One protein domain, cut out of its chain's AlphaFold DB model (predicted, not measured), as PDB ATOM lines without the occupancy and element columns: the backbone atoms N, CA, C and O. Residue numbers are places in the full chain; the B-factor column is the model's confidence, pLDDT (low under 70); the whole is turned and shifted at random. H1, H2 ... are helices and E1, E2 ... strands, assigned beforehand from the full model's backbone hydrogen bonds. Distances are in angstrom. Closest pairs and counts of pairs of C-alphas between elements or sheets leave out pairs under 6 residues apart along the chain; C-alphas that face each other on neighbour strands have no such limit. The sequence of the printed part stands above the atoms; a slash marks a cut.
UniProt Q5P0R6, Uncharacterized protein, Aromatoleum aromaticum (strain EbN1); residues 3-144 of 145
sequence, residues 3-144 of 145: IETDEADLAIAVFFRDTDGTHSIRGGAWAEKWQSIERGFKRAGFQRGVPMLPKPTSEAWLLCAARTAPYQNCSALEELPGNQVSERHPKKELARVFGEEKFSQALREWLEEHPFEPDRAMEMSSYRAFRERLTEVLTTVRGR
ATOM      1  N   ILE A   3      84.053   9.493  -0.197       85.44
ATOM      2  CA  ILE A   3      83.280   9.957   0.976       85.44
ATOM      3  C   ILE A   3      83.873  11.225   1.621       85.44
ATOM      4  O   ILE A   3      83.138  12.114   2.017       85.44
ATOM      5  N   GLU A   4      85.201  11.349   1.701       89.25
ATOM      6  CA  GLU A   4      85.852  12.540   2.286       89.25
ATOM      7  C   GLU A   4      85.738  13.775   1.386       89.25
ATOM      8  O   GLU A   4      85.773  14.906   1.858       89.25
ATOM      9  N   THR A   5      85.636  13.560   0.074       88.44
ATOM     10  CA  THR A   5      85.386  14.623  -0.901       88.44
ATOM     11  C   THR A   5      83.918  15.043  -0.884       88.44
ATOM     12  O   THR A   5      83.648  16.236  -0.970       88.44
ATOM     13  N   ASP A   6      82.999  14.087  -0.739       91.62
ATOM     14  CA  ASP A   6      81.552  14.326  -0.754       91.62
ATOM     15  C   ASP A   6      81.064  15.013   0.534       91.62
ATOM     16  O   ASP A   6      80.308  15.979   0.464       91.62
ATOM     17  N   GLU A   7      81.543  14.568   1.702       89.88
ATOM     18  CA  GLU A   7      81.177  15.123   3.019       89.88
ATOM     19  C   GLU A   7      82.061  16.316   3.447       89.88
ATOM     20  O   GLU A   7      81.806  16.942   4.472       89.88
ATOM     21  N   ALA A   8      83.122  16.619   2.687       88.69
ATOM     22  CA  ALA A   8      84.145  17.622   3.010       88.69
ATOM     23  C   ALA A   8      84.814  17.456   4.401       88.69
ATOM     24  O   ALA A   8      85.295  18.431   4.982       88.69
ATOM     25  N   ASP A   9      84.889  16.219   4.910       88.38
ATOM     26  CA  ASP A   9      85.416  15.865   6.238       88.38
ATOM     27  C   ASP A   9      86.375  14.649   6.186       88.38
ATOM     28  O   ASP A   9      86.481  13.930   5.187       88.38
ATOM     29  N   LEU A  10      87.116  14.408   7.268       90.94
ATOM     30  CA  LEU A  10      88.061  13.303   7.416       90.94
ATOM     31  C   LEU A  10      87.365  12.016   7.875       90.94
ATOM     32  O   LEU A  10      86.919  11.890   9.013       90.94
ATOM     33  N   ALA A  11      87.400  10.983   7.034       92.00
ATOM     34  CA  ALA A  11      86.814   9.693   7.366       92.00
ATOM     35  C   ALA A  11      87.743   8.838   8.247       92.00
ATOM     36  O   ALA A  11      88.973   8.849   8.113       92.00
ATOM     37  N   ILE A  12      87.124   8.013   9.094       94.75
ATOM     38  CA  ILE A  12      87.747   6.917   9.845       94.75
ATOM     39  C   ILE A  12      87.149   5.613   9.315       94.75
ATOM     40  O   ILE A  12      85.931   5.467   9.268       94.75
ATOM     41  N   ALA A  13      87.989   4.655   8.917       95.25
ATOM     42  CA  ALA A  13      87.518   3.380   8.373       95.25
ATOM     43  C   ALA A  13      87.626   2.284   9.434       95.25
ATOM     44  O   ALA A  13      88.730   1.875   9.798       95.25
ATOM     45  N   VAL A  14      86.483   1.788   9.907       97.19
ATOM     46  CA  VAL A  14      86.421   0.660  10.841       97.19
ATOM     47  C   VAL A  14      86.261  -0.639  10.053       97.19
ATOM     48  O   VAL A  14      85.292  -0.802   9.314       97.19
ATOM     49  N   PHE A  15      87.199  -1.576  10.204       97.19
ATOM     50  CA  PHE A  15      87.079  -2.921   9.632       97.19
ATOM     51  C   PHE A  15      86.584  -3.883  10.712       97.19
ATOM     52  O   PHE A  15      87.361  -4.281  11.581       97.19
ATOM     53  N   PHE A  16      85.302  -4.242  10.660       95.31
ATOM     54  CA  PHE A  16      84.702  -5.217  11.568       95.31
ATOM     55  C   PHE A  16      84.887  -6.652  11.071       95.31
ATOM     56  O   PHE A  16      84.627  -6.948   9.903       95.31
ATOM     57  N   ARG A  17      85.297  -7.550  11.971       91.94
ATOM     58  CA  ARG A  17      85.282  -8.998  11.749       91.94
ATOM     59  C   ARG A  17      85.305  -9.749  13.077       91.94
ATOM     60  O   ARG A  17      86.186  -9.497  13.891       91.94
ATOM     61  N   ASP A  18      84.432 -10.733  13.252       89.94
ATOM     62  CA  ASP A  18      84.549 -11.674  14.366       89.94
ATOM     63  C   ASP A  18      85.713 -12.656  14.159       89.94
ATOM     64  O   ASP A  18      86.095 -13.008  13.033       89.94
ATOM     65  N   THR A  19      86.341 -13.074  15.259       85.25
ATOM     66  CA  THR A  19      87.516 -13.950  15.194       85.25
ATOM     67  C   THR A  19      87.139 -15.391  14.835       85.25
ATOM     68  O   THR A  19      87.987 -16.071  14.253       85.25
ATOM     69  N   ASP A  20      85.908 -15.829  15.125       67.31
ATOM     70  CA  ASP A  20      85.295 -17.114  14.740       67.31
ATOM     71  C   ASP A  20      86.239 -18.317  14.883       67.31
ATOM     72  O   ASP A  20      86.818 -18.847  13.930       67.31
ATOM     73  N   GLY A  21      86.440 -18.730  16.136       56.66
ATOM     74  CA  GLY A  21      87.347 -19.814  16.500       56.66
ATOM     75  C   GLY A  21      86.681 -21.184  16.587       56.66
ATOM     76  O   GLY A  21      86.092 -21.530  17.613       56.66
ATOM     77  N   THR A  22      86.917 -22.040  15.592       50.69
ATOM     78  CA  THR A  22      86.748 -23.497  15.719       50.69
ATOM     79  C   THR A  22      87.846 -24.089  16.613       50.69
ATOM     80  O   THR A  22      88.851 -24.614  16.138       50.69
ATOM     81  N   HIS A  23      87.657 -23.994  17.935       44.00
ATOM     82  CA  HIS A  23      88.401 -24.695  19.004       44.00
ATOM     83  C   HIS A  23      89.938 -24.530  19.092       44.00
ATOM     84  O   HIS A  23      90.534 -25.028  20.045       44.00
ATOM     85  N   SER A  24      90.595 -23.871  18.134       44.50
ATOM     86  CA  SER A  24      92.041 -24.021  17.886       44.50
ATOM     87  C   SER A  24      92.821 -22.711  17.716       44.50
ATOM     88  O   SER A  24      94.046 -22.739  17.580       44.50
ATOM     89  N   ILE A  25      92.146 -21.556  17.771       51.47
ATOM     90  CA  ILE A  25      92.785 -20.234  17.709       51.47
ATOM     91  C   ILE A  25      93.500 -19.958  19.039       51.47
ATOM     92  O   ILE A  25      92.949 -19.374  19.965       51.47
ATOM     93  N   ARG A  26      94.757 -20.407  19.129       53.16
ATOM     94  CA  ARG A  26      95.717 -19.960  20.151       53.16
ATOM     95  C   ARG A  26      95.929 -18.448  20.002       53.16
ATOM     96  O   ARG A  26      95.902 -17.948  18.880       53.16
ATOM     97  N   GLY A  27      96.225 -17.741  21.096       55.66
ATOM     98  CA  GLY A  27      96.276 -16.266  21.130       55.66
ATOM     99  C   GLY A  27      97.106 -15.580  20.028       55.66
ATOM    100  O   GLY A  27      96.736 -14.499  19.574       55.66
ATOM    101  N   GLY A  28      98.164 -16.226  19.516       61.38
ATOM    102  CA  GLY A  28      98.945 -15.721  18.377       61.38
ATOM    103  C   GLY A  28      98.116 -15.470  17.106       61.38
ATOM    104  O   GLY A  28      98.300 -14.450  16.447       61.38
ATOM    105  N   ALA A  29      97.124 -16.315  16.813       79.88
ATOM    106  CA  ALA A  29      96.304 -16.187  15.608       79.88
ATOM    107  C   ALA A  29      95.263 -15.044  15.675       79.88
ATOM    108  O   ALA A  29      94.712 -14.667  14.639       79.88
ATOM    109  N   TRP A  30      95.018 -14.440  16.847       90.56
ATOM    110  CA  TRP A  30      94.318 -13.147  16.930       90.56
ATOM    111  C   TRP A  30      95.257 -11.995  16.542       90.56
ATOM    112  O   TRP A  30      94.914 -11.181  15.684       90.56
ATOM    113  N   ALA A  31      96.475 -11.971  17.093       91.31
ATOM    114  CA  ALA A  31      97.462 -10.928  16.805       91.31
ATOM    115  C   ALA A  31      97.887 -10.918  15.324       91.31
ATOM    116  O   ALA A  31      98.011  -9.856  14.715       91.31
ATOM    117  N   GLU A  32      98.038 -12.091  14.702       91.81
ATOM    118  CA  GLU A  32      98.304 -12.214  13.264       91.81
ATOM    119  C   GLU A  32      97.172 -11.630  12.404       91.81
ATOM    120  O   GLU A  32      97.449 -10.924  11.428       91.81
ATOM    121  N   LYS A  33      95.904 -11.877  12.777       92.38
ATOM    122  CA  LYS A  33      94.720 -11.293  12.119       92.38
ATOM    123  C   LYS A  33      94.693  -9.772  12.276       92.38
ATOM    124  O   LYS A  33      94.539  -9.084  11.268       92.38
ATOM    125  N   TRP A  34      94.909  -9.261  13.490       95.12
ATOM    126  CA  TRP A  34      94.989  -7.824  13.783       95.12
ATOM    127  C   TRP A  34      96.025  -7.132  12.891       95.12
ATOM    128  O   TRP A  34      95.682  -6.268  12.081       95.12
ATOM    129  N   GLN A  35      97.276  -7.603  12.930       95.44
ATOM    130  CA  GLN A  35      98.354  -7.055  12.107       95.44
ATOM    131  C   GLN A  35      98.082  -7.197  10.601       95.44
ATOM    132  O   GLN A  35      98.570  -6.399   9.803       95.44
ATOM    133  N   SER A  36      97.343  -8.225  10.172       95.19
ATOM    134  CA  SER A  36      96.957  -8.382   8.766       95.19
ATOM    135  C   SER A  36      96.038  -7.247   8.309       95.19
ATOM    136  O   SER A  36      96.264  -6.673   7.243       95.19
ATOM    137  N   ILE A  37      95.068  -6.864   9.146       96.56
ATOM    138  CA  ILE A  37      94.149  -5.748   8.886       96.56
ATOM    139  C   ILE A  37      94.916  -4.415   8.882       96.56
ATOM    140  O   ILE A  37      94.785  -3.638   7.936       96.56
ATOM    141  N   GLU A  38      95.797  -4.175   9.862       96.75
ATOM    142  CA  GLU A  38      96.658  -2.979   9.897       96.75
ATOM    143  C   GLU A  38      97.564  -2.866   8.662       96.75
ATOM    144  O   GLU A  38      97.675  -1.799   8.050       96.75
ATOM    145  N   ARG A  39      98.191  -3.976   8.243       97.06
ATOM    146  CA  ARG A  39      98.980  -4.029   7.001       97.06
ATOM    147  C   ARG A  39      98.113  -3.779   5.769       97.06
ATOM    148  O   ARG A  39      98.607  -3.163   4.827       97.06
ATOM    149  N   GLY A  40      96.854  -4.220   5.768       97.19
ATOM    150  CA  GLY A  40      95.868  -3.916   4.729       97.19
ATOM    151  C   GLY A  40      95.628  -2.411   4.599       97.19
ATOM    152  O   GLY A  40      95.867  -1.845   3.532       97.19
ATOM    153  N   PHE A  41      95.276  -1.747   5.702       96.88
ATOM    154  CA  PHE A  41      95.116  -0.289   5.752       96.88
ATOM    155  C   PHE A  41      96.384   0.458   5.314       96.88
ATOM    156  O   PHE A  41      96.317   1.350   4.467       96.88
ATOM    157  N   LYS A  42      97.563   0.049   5.806       95.31
ATOM    158  CA  LYS A  42      98.851   0.642   5.413       95.31
ATOM    159  C   LYS A  42      99.140   0.485   3.915       95.31
ATOM    160  O   LYS A  42      99.621   1.431   3.296       95.31
ATOM    161  N   ARG A  43      98.839  -0.677   3.320       96.31
ATOM    162  CA  ARG A  43      98.990  -0.931   1.872       96.31
ATOM    163  C   ARG A  43      98.026  -0.100   1.023       96.31
ATOM    164  O   ARG A  43      98.408   0.314  -0.062       96.31
ATOM    165  N   ALA A  44      96.829   0.185   1.531       94.44
ATOM    166  CA  ALA A  44      95.873   1.101   0.909       94.44
ATOM    167  C   ALA A  44      96.228   2.595   1.103       94.44
ATOM    168  O   ALA A  44      95.458   3.463   0.702       94.44
ATOM    169  N   GLY A  45      97.354   2.917   1.758       93.62
ATOM    170  CA  GLY A  45      97.732   4.291   2.106       93.62
ATOM    171  C   GLY A  45      96.855   4.929   3.193       93.62
ATOM    172  O   GLY A  45      96.984   6.121   3.468       93.62
ATOM    173  N   PHE A  46      95.970   4.160   3.833       93.44
ATOM    174  CA  PHE A  46      94.912   4.692   4.681       93.44
ATOM    175  C   PHE A  46      95.255   4.634   6.175       93.44
ATOM    176  O   PHE A  46      94.960   3.675   6.884       93.44
ATOM    177  N   GLN A  47      95.882   5.700   6.676       91.94
ATOM    178  CA  GLN A  47      96.384   5.771   8.056       91.94
ATOM    179  C   GLN A  47      95.293   5.904   9.137       91.94
ATOM    180  O   GLN A  47      95.587   5.695  10.311       91.94
ATOM    181  N   ARG A  48      94.039   6.212   8.770       95.38
ATOM    182  CA  ARG A  48      92.883   6.323   9.691       95.38
ATOM    183  C   ARG A  48      92.064   5.024   9.786       95.38
ATOM    184  O   ARG A  48      90.883   5.044  10.123       95.38
ATOM    185  N   GLY A  49      92.679   3.890   9.450       96.75
ATOM    186  CA  GLY A  49      92.080   2.567   9.597       96.75
ATOM    187  C   GLY A  49      92.101   2.061  11.043       96.75
ATOM    188  O   GLY A  49      93.121   2.184  11.728       96.75
ATOM    189  N   VAL A  50      90.990   1.472  11.485       98.25
ATOM    190  CA  VAL A  50      90.778   0.918  12.831       98.25
ATOM    191  C   VAL A  50      90.262  -0.525  12.700       98.25
ATOM    192  O   VAL A  50      89.149  -0.728  12.210       98.25
ATOM    193  N   PRO A  51      91.027  -1.552  13.110       97.88
ATOM    194  CA  PRO A  51      90.511  -2.915  13.201       97.88
ATOM    195  C   PRO A  51      89.539  -3.042  14.384       97.88
ATOM    196  O   PRO A  51      89.889  -2.723  15.516       97.88
ATOM    197  N   MET A  52      88.333  -3.548  14.136       97.44
ATOM    198  CA  MET A  52      87.387  -3.988  15.161       97.44
ATOM    199  C   MET A  52      87.301  -5.514  15.073       97.44
ATOM    200  O   MET A  52      86.544  -6.063  14.274       97.44
ATOM    201  N   LEU A  53      88.145  -6.191  15.857       95.44
ATOM    202  CA  LEU A  53      88.355  -7.642  15.803       95.44
ATOM    203  C   LEU A  53      88.041  -8.294  17.168       95.44
ATOM    204  O   LEU A  53      88.980  -8.632  17.894       95.44
ATOM    205  N   PRO A  54      86.763  -8.451  17.565       94.00
ATOM    206  CA  PRO A  54      86.403  -9.086  18.834       94.00
ATOM    207  C   PRO A  54      86.890 -10.535  18.933       94.00
ATOM    208  O   PRO A  54      87.010 -11.226  17.914       94.00
ATOM    209  N   LYS A  55      87.122 -11.027  20.157       91.62
ATOM    210  CA  LYS A  55      87.319 -12.459  20.428       91.62
ATOM    211  C   LYS A  55      86.317 -13.017  21.459       91.62
ATOM    212  O   LYS A  55      86.033 -12.336  22.436       91.62
ATOM    213  N   PRO A  56      85.798 -14.246  21.249       89.44
ATOM    214  CA  PRO A  56      85.786 -14.936  19.956       89.44
ATOM    215  C   PRO A  56      84.881 -14.211  18.935       89.44
ATOM    216  O   PRO A  56      85.170 -14.274  17.742       89.44
ATOM    217  N   THR A  57      83.849 -13.504  19.414       92.00
ATOM    218  CA  THR A  57      82.836 -12.765  18.645       92.00
ATOM    219  C   THR A  57      82.405 -11.495  19.395       92.00
ATOM    220  O   THR A  57      82.692 -11.337  20.586       92.00
ATOM    221  N   SER A  58      81.712 -10.584  18.713       92.31
ATOM    222  CA  SER A  58      81.233  -9.303  19.246       92.31
ATOM    223  C   SER A  58      80.294  -9.435  20.451       92.31
ATOM    224  O   SER A  58      80.315  -8.573  21.332       92.31
ATOM    225  N   GLU A  59      79.539 -10.532  20.576       92.81
ATOM    226  CA  GLU A  59      78.682 -10.770  21.741       92.81
ATOM    227  C   GLU A  59      79.475 -10.948  23.045       92.81
ATOM    228  O   GLU A  59      78.915 -10.724  24.114       92.81
ATOM    229  N   ALA A  60      80.773 -11.276  23.001       92.50
ATOM    230  CA  ALA A  60      81.615 -11.260  24.201       92.50
ATOM    231  C   ALA A  60      81.726  -9.845  24.795       92.50
ATOM    232  O   ALA A  60      81.673  -9.681  26.015       92.50
ATOM    233  N   TRP A  61      81.792  -8.816  23.942       93.19
ATOM    234  CA  TRP A  61      81.784  -7.425  24.391       93.19
ATOM    235  C   TRP A  61      80.413  -7.030  24.949       93.19
ATOM    236  O   TRP A  61      80.370  -6.350  25.966       93.19
ATOM    237  N   LEU A  62      79.319  -7.508  24.341       92.38
ATOM    238  CA  LEU A  62      77.936  -7.287  24.805       92.38
ATOM    239  C   LEU A  62      77.552  -8.104  26.051       92.38
ATOM    240  O   LEU A  62      76.542  -7.813  26.683       92.38
ATOM    241  N   LEU A  63      78.333  -9.128  26.410       91.88
ATOM    242  CA  LEU A  63      78.241  -9.829  27.694       91.88
ATOM    243  C   LEU A  63      78.940  -9.051  28.821       91.88
ATOM    244  O   LEU A  63      78.541  -9.162  29.983       91.88
ATOM    245  N   CYS A  64      79.936  -8.222  28.485       90.94
ATOM    246  CA  CYS A  64      80.259  -7.033  29.272       90.94
ATOM    247  C   CYS A  64      79.173  -5.960  29.020       90.94
ATOM    248  O   CYS A  64      78.356  -6.104  28.119       90.94
ATOM    249  N   ALA A  65      79.080  -4.926  29.854       87.31
ATOM    250  CA  ALA A  65      77.829  -4.180  30.067       87.31
ATOM    251  C   ALA A  65      76.664  -5.074  30.568       87.31
ATOM    252  O   ALA A  65      76.372  -4.997  31.760       87.31
ATOM    253  N   ALA A  66      76.062  -5.953  29.743       87.12
ATOM    254  CA  ALA A  66      74.798  -6.654  30.051       87.12
ATOM    255  C   ALA A  66      74.828  -7.541  31.306       87.12
ATOM    256  O   ALA A  66      73.812  -7.671  31.990       87.12
ATOM    257  N   ARG A  67      75.977  -8.131  31.666       82.50
ATOM    258  CA  ARG A  67      76.125  -8.742  32.998       82.50
ATOM    259  C   ARG A  67      76.095  -7.649  34.064       82.50
ATOM    260  O   ARG A  67      76.957  -6.774  34.068       82.50
ATOM    261  N   THR A  68      75.125  -7.717  34.968       65.94
ATOM    262  CA  THR A  68      74.921  -6.734  36.038       65.94
ATOM    263  C   THR A  68      76.156  -6.562  36.925       65.94
ATOM    264  O   THR A  68      76.916  -7.501  37.185       65.94
ATOM    265  N   ALA A  69      76.360  -5.339  37.421       59.94
ATOM    266  CA  ALA A  69      77.337  -5.085  38.473       59.94
ATOM    267  C   ALA A  69      76.999  -5.944  39.717       59.94
ATOM    268  O   ALA A  69      75.819  -6.070  40.051       59.94
ATOM    269  N   PRO A  70      77.992  -6.536  40.410       58.84
ATOM    270  CA  PRO A  70      79.430  -6.273  40.314       58.84
ATOM    271  C   PRO A  70      80.214  -7.320  39.486       58.84
ATOM    272  O   PRO A  70      81.218  -7.851  39.958       58.84
ATOM    273  N   TYR A  71      79.797  -7.660  38.258       63.41
ATOM    274  CA  TYR A  71      80.568  -8.582  37.408       63.41
ATOM    275  C   TYR A  71      81.916  -7.985  36.932       63.41
ATOM    276  O   TYR A  71      81.978  -7.285  35.921       63.41
ATOM    277  N   GLN A  72      82.994  -8.307  37.657       64.19
ATOM    278  CA  GLN A  72      84.382  -7.832  37.474       64.19
ATOM    279  C   GLN A  72      85.292  -8.868  36.779       64.19
ATOM    280  O   GLN A  72      86.404  -9.145  37.228       64.19
ATOM    281  N   ASN A  73      84.791  -9.554  35.752       83.44
ATOM    282  CA  ASN A  73      85.613 -10.495  34.984       83.44
ATOM    283  C   ASN A  73      85.197 -10.528  33.511       83.44
ATOM    284  O   ASN A  73      84.834 -11.573  32.968       83.44
ATOM    285  N   CYS A  74      85.216  -9.366  32.862       89.44
ATOM    286  CA  CYS A  74      84.939  -9.283  31.434       89.44
ATOM    287  C   CYS A  74      86.050  -9.948  30.605       89.44
ATOM    288  O   CYS A  74      85.748 -10.514  29.558       89.44
ATOM    289  N   SER A  75      87.299  -9.996  31.091       90.44
ATOM    290  CA  SER A  75      88.393 -10.711  30.402       90.44
ATOM    291  C   SER A  75      88.071 -12.188  30.098       90.44
ATOM    292  O   SER A  75      88.339 -12.660  28.995       90.44
ATOM    293  N   ALA A  76      87.414 -12.908  31.017       90.69
ATOM    294  CA  ALA A  76      87.036 -14.310  30.817       90.69
ATOM    295  C   ALA A  76      85.965 -14.531  29.728       90.69
ATOM    296  O   ALA A  76      85.816 -15.653  29.242       90.69
ATOM    297  N   LEU A  77      85.226 -13.489  29.327       91.75
ATOM    298  CA  LEU A  77      84.229 -13.573  28.251       91.75
ATOM    299  C   LEU A  77      84.887 -13.738  26.874       91.75
ATOM    300  O   LEU A  77      84.309 -14.341  25.973       91.75
ATOM    301  N   GLU A  78      86.118 -13.259  26.724       91.38
ATOM    302  CA  GLU A  78      86.890 -13.413  25.493       91.38
ATOM    303  C   GLU A  78      87.487 -14.813  25.301       91.38
ATOM    304  O   GLU A  78      87.891 -15.167  24.194       91.38
ATOM    305  N   GLU A  79      87.525 -15.611  26.370       89.50
ATOM    306  CA  GLU A  79      87.985 -17.004  26.366       89.50
ATOM    307  C   GLU A  79      86.811 -17.993  26.185       89.50
ATOM    308  O   GLU A  79      86.969 -19.213  26.296       89.50
ATOM    309  N   LEU A  80      85.608 -17.476  25.892       89.81
ATOM    310  CA  LEU A  80      84.452 -18.283  25.506       89.81
ATOM    311  C   LEU A  80      84.684 -18.988  24.150       89.81
ATOM    312  O   LEU A  80      85.411 -18.498  23.283       89.81
ATOM    313  N   PRO A  81      84.050 -20.151  23.917       87.50
ATOM    314  CA  PRO A  81      84.184 -20.884  22.664       87.50
ATOM    315  C   PRO A  81      83.467 -20.179  21.502       87.50
ATOM    316  O   PRO A  81      82.246 -20.048  21.508       87.50
ATOM    317  N   GLY A  82      84.210 -19.834  20.448       84.12
ATOM    318  CA  GLY A  82      83.677 -19.261  19.198       84.12
ATOM    319  C   GLY A  82      82.976 -20.243  18.251       84.12
ATOM    320  O   GLY A  82      82.649 -19.883  17.128       84.12
ATOM    321  N   ASN A  83      82.770 -21.496  18.661       82.25
ATOM    322  CA  ASN A  83      82.012 -22.473  17.880       82.25
ATOM    323  C   ASN A  83      80.534 -22.434  18.293       82.25
ATOM    324  O   ASN A  83      80.220 -22.780  19.432       82.25
ATOM    325  N   GLN A  84      79.634 -22.091  17.367       82.38
ATOM    326  CA  GLN A  84      78.186 -21.971  17.611       82.38
ATOM    327  C   GLN A  84      77.530 -23.256  18.152       82.38
ATOM    328  O   GLN A  84      76.531 -23.189  18.871       82.38
ATOM    329  N   VAL A  85      78.113 -24.429  17.871       85.00
ATOM    330  CA  VAL A  85      77.649 -25.713  18.431       85.00
ATOM    331  C   VAL A  85      77.835 -25.762  19.954       85.00
ATOM    332  O   VAL A  85      77.055 -26.411  20.645       85.00
ATOM    333  N   SER A  86      78.825 -25.053  20.509       85.81
ATOM    334  CA  SER A  86      79.089 -25.056  21.949       85.81
ATOM    335  C   SER A  86      77.917 -24.492  22.746       85.81
ATOM    336  O   SER A  86      77.329 -23.475  22.382       85.81
ATOM    337  N   GLU A  87      77.611 -25.104  23.888       89.00
ATOM    338  CA  GLU A  87      76.611 -24.574  24.816       89.00
ATOM    339  C   GLU A  87      77.043 -23.293  25.524       89.00
ATOM    340  O   GLU A  87      76.184 -22.591  26.038       89.00
ATOM    341  N   ARG A  88      78.336 -22.941  25.519       89.69
ATOM    342  CA  ARG A  88      78.846 -21.676  26.083       89.69
ATOM    343  C   ARG A  88      79.230 -20.653  25.009       89.69
ATOM    344  O   ARG A  88      80.049 -19.778  25.264       89.69
ATOM    345  N   HIS A  89      78.688 -20.784  23.798       90.88
ATOM    346  CA  HIS A  89      78.901 -19.796  22.739       90.88
ATOM    347  C   HIS A  89      78.387 -18.412  23.186       90.88
ATOM    348  O   HIS A  89      77.264 -18.359  23.699       90.88
ATOM    349  N   PRO A  90      79.116 -17.297  22.965       92.06
ATOM    350  CA  PRO A  90      78.706 -15.969  23.434       92.06
ATOM    351  C   PRO A  90      77.272 -15.583  23.074       92.06
ATOM    352  O   PRO A  90      76.542 -15.112  23.934       92.06
ATOM    353  N   LYS A  91      76.812 -15.881  21.854       91.69
ATOM    354  CA  LYS A  91      75.417 -15.626  21.455       91.69
ATOM    355  C   LYS A  91      74.376 -16.372  22.317       91.69
ATOM    356  O   LYS A  91      73.345 -15.801  22.659       91.69
ATOM    357  N   LYS A  92      74.655 -17.622  22.721       93.25
ATOM    358  CA  LYS A  92      73.783 -18.400  23.628       93.25
ATOM    359  C   LYS A  92      73.848 -17.866  25.060       93.25
ATOM    360  O   LYS A  92      72.826 -17.780  25.728       93.25
ATOM    361  N   GLU A  93      75.038 -17.486  25.525       92.75
ATOM    362  CA  GLU A  93      75.219 -16.822  26.822       92.75
ATOM    363  C   GLU A  93      74.474 -15.478  26.875       92.75
ATOM    364  O   GLU A  93      73.828 -15.184  27.876       92.75
ATOM    365  N   LEU A  94      74.503 -14.688  25.797       93.06
ATOM    366  CA  LEU A  94      73.811 -13.401  25.705       93.06
ATOM    367  C   LEU A  94      72.290 -13.601  25.753       93.06
ATOM    368  O   LEU A  94      71.606 -12.921  26.514       93.06
ATOM    369  N   ALA A  95      71.779 -14.611  25.042       93.25
ATOM    370  CA  ALA A  95      70.375 -14.999  25.131       93.25
ATOM    371  C   ALA A  95      69.968 -15.459  26.547       93.25
ATOM    372  O   ALA A  95      68.871 -15.152  27.002       93.25
ATOM    373  N   ARG A  96      70.856 -16.135  27.296       92.62
ATOM    374  CA  ARG A  96      70.609 -16.484  28.712       92.62
ATOM    375  C   ARG A  96      70.562 -15.262  29.629       92.62
ATOM    376  O   ARG A  96      69.756 -15.258  30.550       92.62
ATOM    377  N   VAL A  97      71.396 -14.245  29.391       90.69
ATOM    378  CA  VAL A  97      71.376 -12.986  30.168       90.69
ATOM    379  C   VAL A  97      70.067 -12.223  29.945       90.69
ATOM    380  O   VAL A  97      69.511 -11.690  30.900       90.69
ATOM    381  N   PHE A  98      69.548 -12.209  28.714       90.38
ATOM    382  CA  PHE A  98      68.297 -11.521  28.377       90.38
ATOM    383  C   PHE A  98      67.019 -12.359  28.549       90.38
ATOM    384  O   PHE A  98      65.926 -11.805  28.482       90.38
ATOM    385  N   GLY A  99      67.132 -13.676  28.746       92.62
ATOM    386  CA  GLY A  99      66.001 -14.615  28.767       92.62
ATOM    387  C   GLY A  99      65.453 -14.995  27.381       92.62
ATOM    388  O   GLY A  99      64.626 -15.899  27.280       92.62
ATOM    389  N   GLU A 100      65.933 -14.351  26.316       91.81
ATOM    390  CA  GLU A 100      65.521 -14.531  24.920       91.81
ATOM    391  C   GLU A 100      66.676 -14.189  23.960       91.81
ATOM    392  O   GLU A 100      67.610 -13.472  24.323       91.81
ATOM    393  N   GLU A 101      66.614 -14.650  22.707       91.00
ATOM    394  CA  GLU A 101      67.550 -14.193  21.674       91.00
ATOM    395  C   GLU A 101      67.195 -12.766  21.224       91.00
ATOM    396  O   GLU A 101      66.193 -12.551  20.542       91.00
ATOM    397  N   LYS A 102      68.036 -11.784  21.574       87.94
ATOM    398  CA  LYS A 102      67.905 -10.406  21.080       87.94
ATOM    399  C   LYS A 102      68.647 -10.211  19.755       87.94
ATOM    400  O   LYS A 102      69.824 -10.544  19.627       87.94
ATOM    401  N   PHE A 103      67.958  -9.615  18.785       86.31
ATOM    402  CA  PHE A 103      68.511  -9.228  17.483       86.31
ATOM    403  C   PHE A 103      69.094  -7.807  17.503       86.31
ATOM    404  O   PHE A 103      68.892  -7.047  18.450       86.31
ATOM    405  N   SER A 104      69.789  -7.421  16.429       86.62
ATOM    406  CA  SER A 104      70.568  -6.176  16.337       86.62
ATOM    407  C   SER A 104      69.809  -4.893  16.689       86.62
ATOM    408  O   SER A 104      70.427  -3.967  17.199       86.62
ATOM    409  N   GLN A 105      68.502  -4.817  16.420       90.75
ATOM    410  CA  GLN A 105      67.679  -3.667  16.809       90.75
ATOM    411  C   GLN A 105      67.457  -3.631  18.329       90.75
ATOM    412  O   GLN A 105      67.875  -2.674  18.971       90.75
ATOM    413  N   ALA A 106      66.928  -4.710  18.914       91.44
ATOM    414  CA  ALA A 106      66.685  -4.807  20.356       91.44
ATOM    415  C   ALA A 106      67.969  -4.668  21.200       91.44
ATOM    416  O   ALA A 106      67.927  -4.174  22.322       91.44
ATOM    417  N   LEU A 107      69.126  -5.087  20.668       90.31
ATOM    418  CA  LEU A 107      70.427  -4.870  21.312       90.31
ATOM    419  C   LEU A 107      70.878  -3.400  21.269       90.31
ATOM    420  O   LEU A 107      71.542  -2.957  22.200       90.31
ATOM    421  N   ARG A 108      70.531  -2.642  20.217       90.56
ATOM    422  CA  ARG A 108      70.809  -1.196  20.133       90.56
ATOM    423  C   ARG A 108      69.916  -0.412  21.083       90.56
ATOM    424  O   ARG A 108      70.442   0.340  21.889       90.56
ATOM    425  N   GLU A 109      68.611  -0.665  21.038       92.62
ATOM    426  CA  GLU A 109      67.620  -0.060  21.940       92.62
ATOM    427  C   GLU A 109      68.016  -0.300  23.410       92.62
ATOM    428  O   GLU A 109      68.084   0.634  24.205       92.62
ATOM    429  N   TRP A 110      68.421  -1.529  23.754       91.25
ATOM    430  CA  TRP A 110      68.918  -1.835  25.097       91.25
ATOM    431  C   TRP A 110      70.207  -1.074  25.470       91.25
ATOM    432  O   TRP A 110      70.320  -0.620  26.606       91.25
ATOM    433  N   LEU A 111      71.162  -0.900  24.543       89.50
ATOM    434  CA  LEU A 111      72.401  -0.131  24.767       89.50
ATOM    435  C   LEU A 111      72.171   1.387  24.887       89.50
ATOM    436  O   LEU A 111      72.987   2.073  25.503       89.50
ATOM    437  N   GLU A 112      71.097   1.913  24.298       90.31
ATOM    438  CA  GLU A 112      70.677   3.312  24.454       90.31
ATOM    439  C   GLU A 112      70.109   3.559  25.862       90.31
ATOM    440  O   GLU A 112      70.424   4.572  26.485       90.31
ATOM    441  N   GLU A 113      69.344   2.603  26.400       89.69
ATOM    442  CA  GLU A 113      68.834   2.628  27.779       89.69
ATOM    443  C   GLU A 113      69.900   2.282  28.837       89.69
ATOM    444  O   GLU A 113      69.842   2.777  29.964       89.69
ATOM    445  N   HIS A 114      70.874   1.435  28.489       87.25
ATOM    446  CA  HIS A 114      71.905   0.904  29.389       87.25
ATOM    447  C   HIS A 114      73.305   1.200  28.821       87.25
ATOM    448  O   HIS A 114      73.914   0.331  28.184       87.25
ATOM    449  N   PRO A 115      73.838   2.421  29.038       82.12
ATOM    450  CA  PRO A 115      75.086   2.859  28.429       82.12
ATOM    451  C   PRO A 115      76.259   1.917  28.702       82.12
ATOM    452  O   PRO A 115      76.557   1.553  29.839       82.12
ATOM    453  N   PHE A 116      76.969   1.561  27.635       84.50
ATOM    454  CA  PHE A 116      78.144   0.700  27.699       84.50
ATOM    455  C   PHE A 116      79.275   1.349  28.515       84.50
ATOM    456  O   PHE A 116      79.842   2.353  28.084       84.50
ATOM    457  N   GLU A 117      79.646   0.754  29.653       85.56
ATOM    458  CA  GLU A 117      80.766   1.184  30.507       85.56
ATOM    459  C   GLU A 117      82.132   0.856  29.859       85.56
ATOM    460  O   GLU A 117      82.556  -0.308  29.887       85.56
ATOM    461  N   PRO A 118      82.876   1.831  29.293       86.00
ATOM    462  CA  PRO A 118      84.080   1.523  28.519       86.00
ATOM    463  C   PRO A 118      85.228   1.030  29.401       86.00
ATOM    464  O   PRO A 118      85.939   0.109  29.011       86.00
ATOM    465  N   ASP A 119      85.385   1.606  30.595       87.88
ATOM    466  CA  ASP A 119      86.500   1.312  31.504       87.88
ATOM    467  C   ASP A 119      86.467  -0.140  31.994       87.88
ATOM    468  O   ASP A 119      87.490  -0.823  31.993       87.88
ATOM    469  N   ARG A 120      85.271  -0.651  32.306       86.81
ATOM    470  CA  ARG A 120      85.029  -2.061  32.643       86.81
ATOM    471  C   ARG A 120      85.363  -2.987  31.469       86.81
ATOM    472  O   ARG A 120      85.932  -4.062  31.654       86.81
ATOM    473  N   ALA A 121      85.060  -2.563  30.244       90.06
ATOM    474  CA  ALA A 121      85.365  -3.334  29.047       90.06
ATOM    475  C   ALA A 121      86.860  -3.358  28.680       90.06
ATOM    476  O   ALA A 121      87.277  -4.246  27.938       90.06
ATOM    477  N   MET A 122      87.698  -2.469  29.230       92.38
ATOM    478  CA  MET A 122      89.153  -2.488  29.004       92.38
ATOM    479  C   MET A 122      89.841  -3.753  29.554       92.38
ATOM    480  O   MET A 122      90.985  -4.035  29.188       92.38
ATOM    481  N   GLU A 123      89.185  -4.545  30.408       91.44
ATOM    482  CA  GLU A 123      89.651  -5.888  30.789       91.44
ATOM    483  C   GLU A 123      89.749  -6.853  29.593       91.44
ATOM    484  O   GLU A 123      90.572  -7.767  29.600       91.44
ATOM    485  N   MET A 124      88.922  -6.653  28.564       92.94
ATOM    486  CA  MET A 124      88.909  -7.450  27.338       92.94
ATOM    487  C   MET A 124      89.994  -6.934  26.385       92.94
ATOM    488  O   MET A 124      89.968  -5.775  25.967       92.94
ATOM    489  N   SER A 125      90.967  -7.774  26.027       94.62
ATOM    490  CA  SER A 125      92.152  -7.339  25.281       94.62
ATOM    491  C   SER A 125      91.851  -6.947  23.834       94.62
ATOM    492  O   SER A 125      92.498  -6.040  23.309       94.62
ATOM    493  N   SER A 126      90.840  -7.550  23.197       95.06
ATOM    494  CA  SER A 126      90.399  -7.136  21.858       95.06
ATOM    495  C   SER A 126      89.602  -5.835  21.878       95.06
ATOM    496  O   SER A 126      89.786  -5.005  20.986       95.06
ATOM    497  N   TYR A 127      88.771  -5.619  22.907       95.69
ATOM    498  CA  TYR A 127      88.076  -4.343  23.101       95.69
ATOM    499  C   TYR A 127      89.082  -3.223  23.356       95.69
ATOM    500  O   TYR A 127      89.024  -2.185  22.702       95.69
ATOM    501  N   ARG A 128      90.046  -3.460  24.254       96.50
ATOM    502  CA  ARG A 128      91.149  -2.545  24.558       96.50
ATOM    503  C   ARG A 128      91.899  -2.125  23.296       96.50
ATOM    504  O   ARG A 128      91.989  -0.932  23.034       96.50
ATOM    505  N   ALA A 129      92.366  -3.082  22.491       97.12
ATOM    506  CA  ALA A 129      93.103  -2.788  21.262       97.12
ATOM    507  C   ALA A 129      92.274  -1.955  20.266       97.12
ATOM    508  O   ALA A 129      92.766  -0.971  19.711       97.12
ATOM    509  N   PHE A 130      90.993  -2.300  20.080       97.69
ATOM    510  CA  PHE A 130      90.056  -1.506  19.276       97.69
ATOM    511  C   PHE A 130      89.882  -0.085  19.831       97.69
ATOM    512  O   PHE A 130      89.980   0.885  19.078       97.69
ATOM    513  N   ARG A 131      89.653   0.052  21.142       96.56
ATOM    514  CA  ARG A 131      89.404   1.328  21.818       96.56
ATOM    515  C   ARG A 131      90.622   2.244  21.763       96.56
ATOM    516  O   ARG A 131      90.472   3.399  21.380       96.56
ATOM    517  N   GLU A 132      91.807   1.731  22.084       97.31
ATOM    518  CA  GLU A 132      93.076   2.466  22.031       97.31
ATOM    519  C   GLU A 132      93.346   2.971  20.606       97.31
ATOM    520  O   GLU A 132      93.554   4.171  20.404       97.31
ATOM    521  N   ARG A 133      93.219   2.096  19.596       97.56
ATOM    522  CA  ARG A 133      93.414   2.460  18.186       97.56
ATOM    523  C   ARG A 133      92.369   3.459  17.674       97.56
ATOM    524  O   ARG A 133      92.709   4.375  16.926       97.56
ATOM    525  N   LEU A 134      91.106   3.321  18.076       97.19
ATOM    526  CA  LEU A 134      90.052   4.278  17.734       97.19
ATOM    527  C   LEU A 134      90.325   5.654  18.363       97.19
ATOM    528  O   LEU A 134      90.201   6.673  17.683       97.19
ATOM    529  N   THR A 135      90.735   5.699  19.634       96.19
ATOM    530  CA  THR A 135      91.075   6.941  20.344       96.19
ATOM    531  C   THR A 135      92.297   7.640  19.738       96.19
ATOM    532  O   THR A 135      92.273   8.860  19.575       96.19
ATOM    533  N   GLU A 136      93.329   6.897  19.332       95.94
ATOM    534  CA  GLU A 136      94.497   7.420  18.608       95.94
ATOM    535  C   GLU A 136      94.093   8.114  17.290       95.94
ATOM    536  O   GLU A 136      94.467   9.265  17.030       95.94
ATOM    537  N   VAL A 137      93.277   7.442  16.469       95.62
ATOM    538  CA  VAL A 137      92.816   7.984  15.182       95.62
ATOM    539  C   VAL A 137      91.891   9.189  15.381       95.62
ATOM    540  O   VAL A 137      92.085  10.208  14.717       95.62
ATOM    541  N   LEU A 138      90.945   9.130  16.325       94.75
ATOM    542  CA  LEU A 138      90.073  10.263  16.667       94.75
ATOM    543  C   LEU A 138      90.877  11.485  17.128       94.75
ATOM    544  O   LEU A 138      90.581  12.604  16.720       94.75
ATOM    545  N   THR A 139      91.920  11.282  17.935       93.44
ATOM    546  CA  THR A 139      92.800  12.370  18.396       93.44
ATOM    547  C   THR A 139      93.576  12.983  17.226       93.44
ATOM    548  O   THR A 139      93.696  14.203  17.132       93.44
ATOM    549  N   THR A 140      94.026  12.151  16.281       89.38
ATOM    550  CA  THR A 140      94.724  12.583  15.055       89.38
ATOM    551  C   THR A 140      93.824  13.386  14.109       89.38
ATOM    552  O   THR A 140      94.309  14.297  13.440       89.38
ATOM    553  N   VAL A 141      92.527  13.065  14.044       87.88
ATOM    554  CA  VAL A 141      91.529  13.830  13.274       87.88
ATOM    555  C   VAL A 141      91.211  15.153  13.975       87.88
ATOM    556  O   VAL A 141      91.352  16.210  13.367       87.88
ATOM    557  N   ARG A 142      90.875  15.124  15.272       83.00
ATOM    558  CA  ARG A 142      90.496  16.328  16.039       83.00
ATOM    559  C   ARG A 142      91.633  17.340  16.205       83.00
ATOM    560  O   ARG A 142      91.356  18.522  16.338       83.00
ATOM    561  N   GLY A 143      92.892  16.897  16.189       70.88
ATOM    562  CA  GLY A 143      94.072  17.772  16.212       70.88
ATOM    563  C   GLY A 143      94.470  18.364  14.851       70.88
ATOM    564  O   GLY A 143      95.551  18.940  14.746       70.88
ATOM    565  N   ARG A 144      93.658  18.166  13.803       55.94
ATOM    566  CA  ARG A 144      93.866  18.699  12.441       55.94
ATOM    567  C   ARG A 144      92.674  19.514  11.911       55.94
ATOM    568  O   ARG A 144      92.701  19.883  10.738       55.94
TER     569      ARG A 144
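Overview. This is residues 3 to 144 of the 145 residues of an uncharacterized protein of Aromatoleum aromaticum (strain EbN1) (UniProt Q5P0R6). A short two-strand ribbon, E1 and E2, is packed with two long helices, H2 and H8, with E2 between them, and at one end of this slim part a cluster of short helices gathers round H3. H4, H5 and H7 pack on H3, H6 is near it, and the small H1 lies far out at the opposite end of the domain. The printed part has 142 residues with eight named helices and two named strands, in the order H1 E1 H2 E2 H3 H4 H5 H6 H7 H8; the sheet's order is E1, E2, parallel, and the class is mostly helix. The whole is compact, with a radius of gyration of the C-alphas of 16.4 A and spans of 46 by 37 by 26 A.

Along the chain. H1 is residues 3 to 6, beginning at C-alpha 3, (83.280, 9.957, 0.976). E1 is residues 13 to 16, 9.6 A long. H2 is residues 28 to 43, 22.2 A long, from C-alpha 28 at (98.945, -15.721, 18.377). E2 is residues 49 to 52, 9.8 A long. H3 is residues 59 to 66, H4 residues 75 to 79, H5 residues 90 to 98 and 12.4 A long, H6 residues 104 to 113 and 14.5 A long, and H7 residues 118 to 121. H8, residues 125 to 142, is 25.5 A long and ends at C-alpha 142, (90.496, 16.328, 16.039).

Arrangement. H3 is the hub. It touches H5 at a shallow tilt of 24 degrees, the same way, the closest C-alphas being those of Glu 59 and Pro 90 at 5.5 A. It touches H4, Ala 60 to Leu 77 at 5.3 A between C-alphas, and H7, Cys 64 to Ala 121 at 6.3 A. H3 and H6 are near each other. E1 and E2 are parallel at 22 degrees, with N 50 and O 13 at 2.8 A and N 15 and O 50 at 2.9 A, within hydrogen-bond range. E1, H2 and E2 form a strand-helix-strand unit, two parallel neighbour strands with a helix between them in the chain, and its crossover is right-handed. The closest C-alphas of E2 and H8 are those of Met 52 and Phe 130, 5.5 A apart; those of H2 and E2 are Phe 41 and Gly 49, 5.7 A apart. H2 and H8 are near each other. Each O i to N i+4 pair is within range in H5, H6 and H8, with 11 of 12 in H2, 2 of 4 in H3, and 0 of 1 in H4, where 2 of 2 O i to N i+3 pairs are; H1 and H7 are too short for such a pair.

Size, cuts and confidence. The two C-alphas farthest apart are those of Glu 87 and Arg 144, 48.2 A. The printed part has no cut, and the link from E1 to H2, 11 residues, is long. The mean pLDDT of the printed part is 87.7; it is under 70 at residues 20 to 28, of which 28 belongs to H2, at residues 68 to 72 and at residue 144.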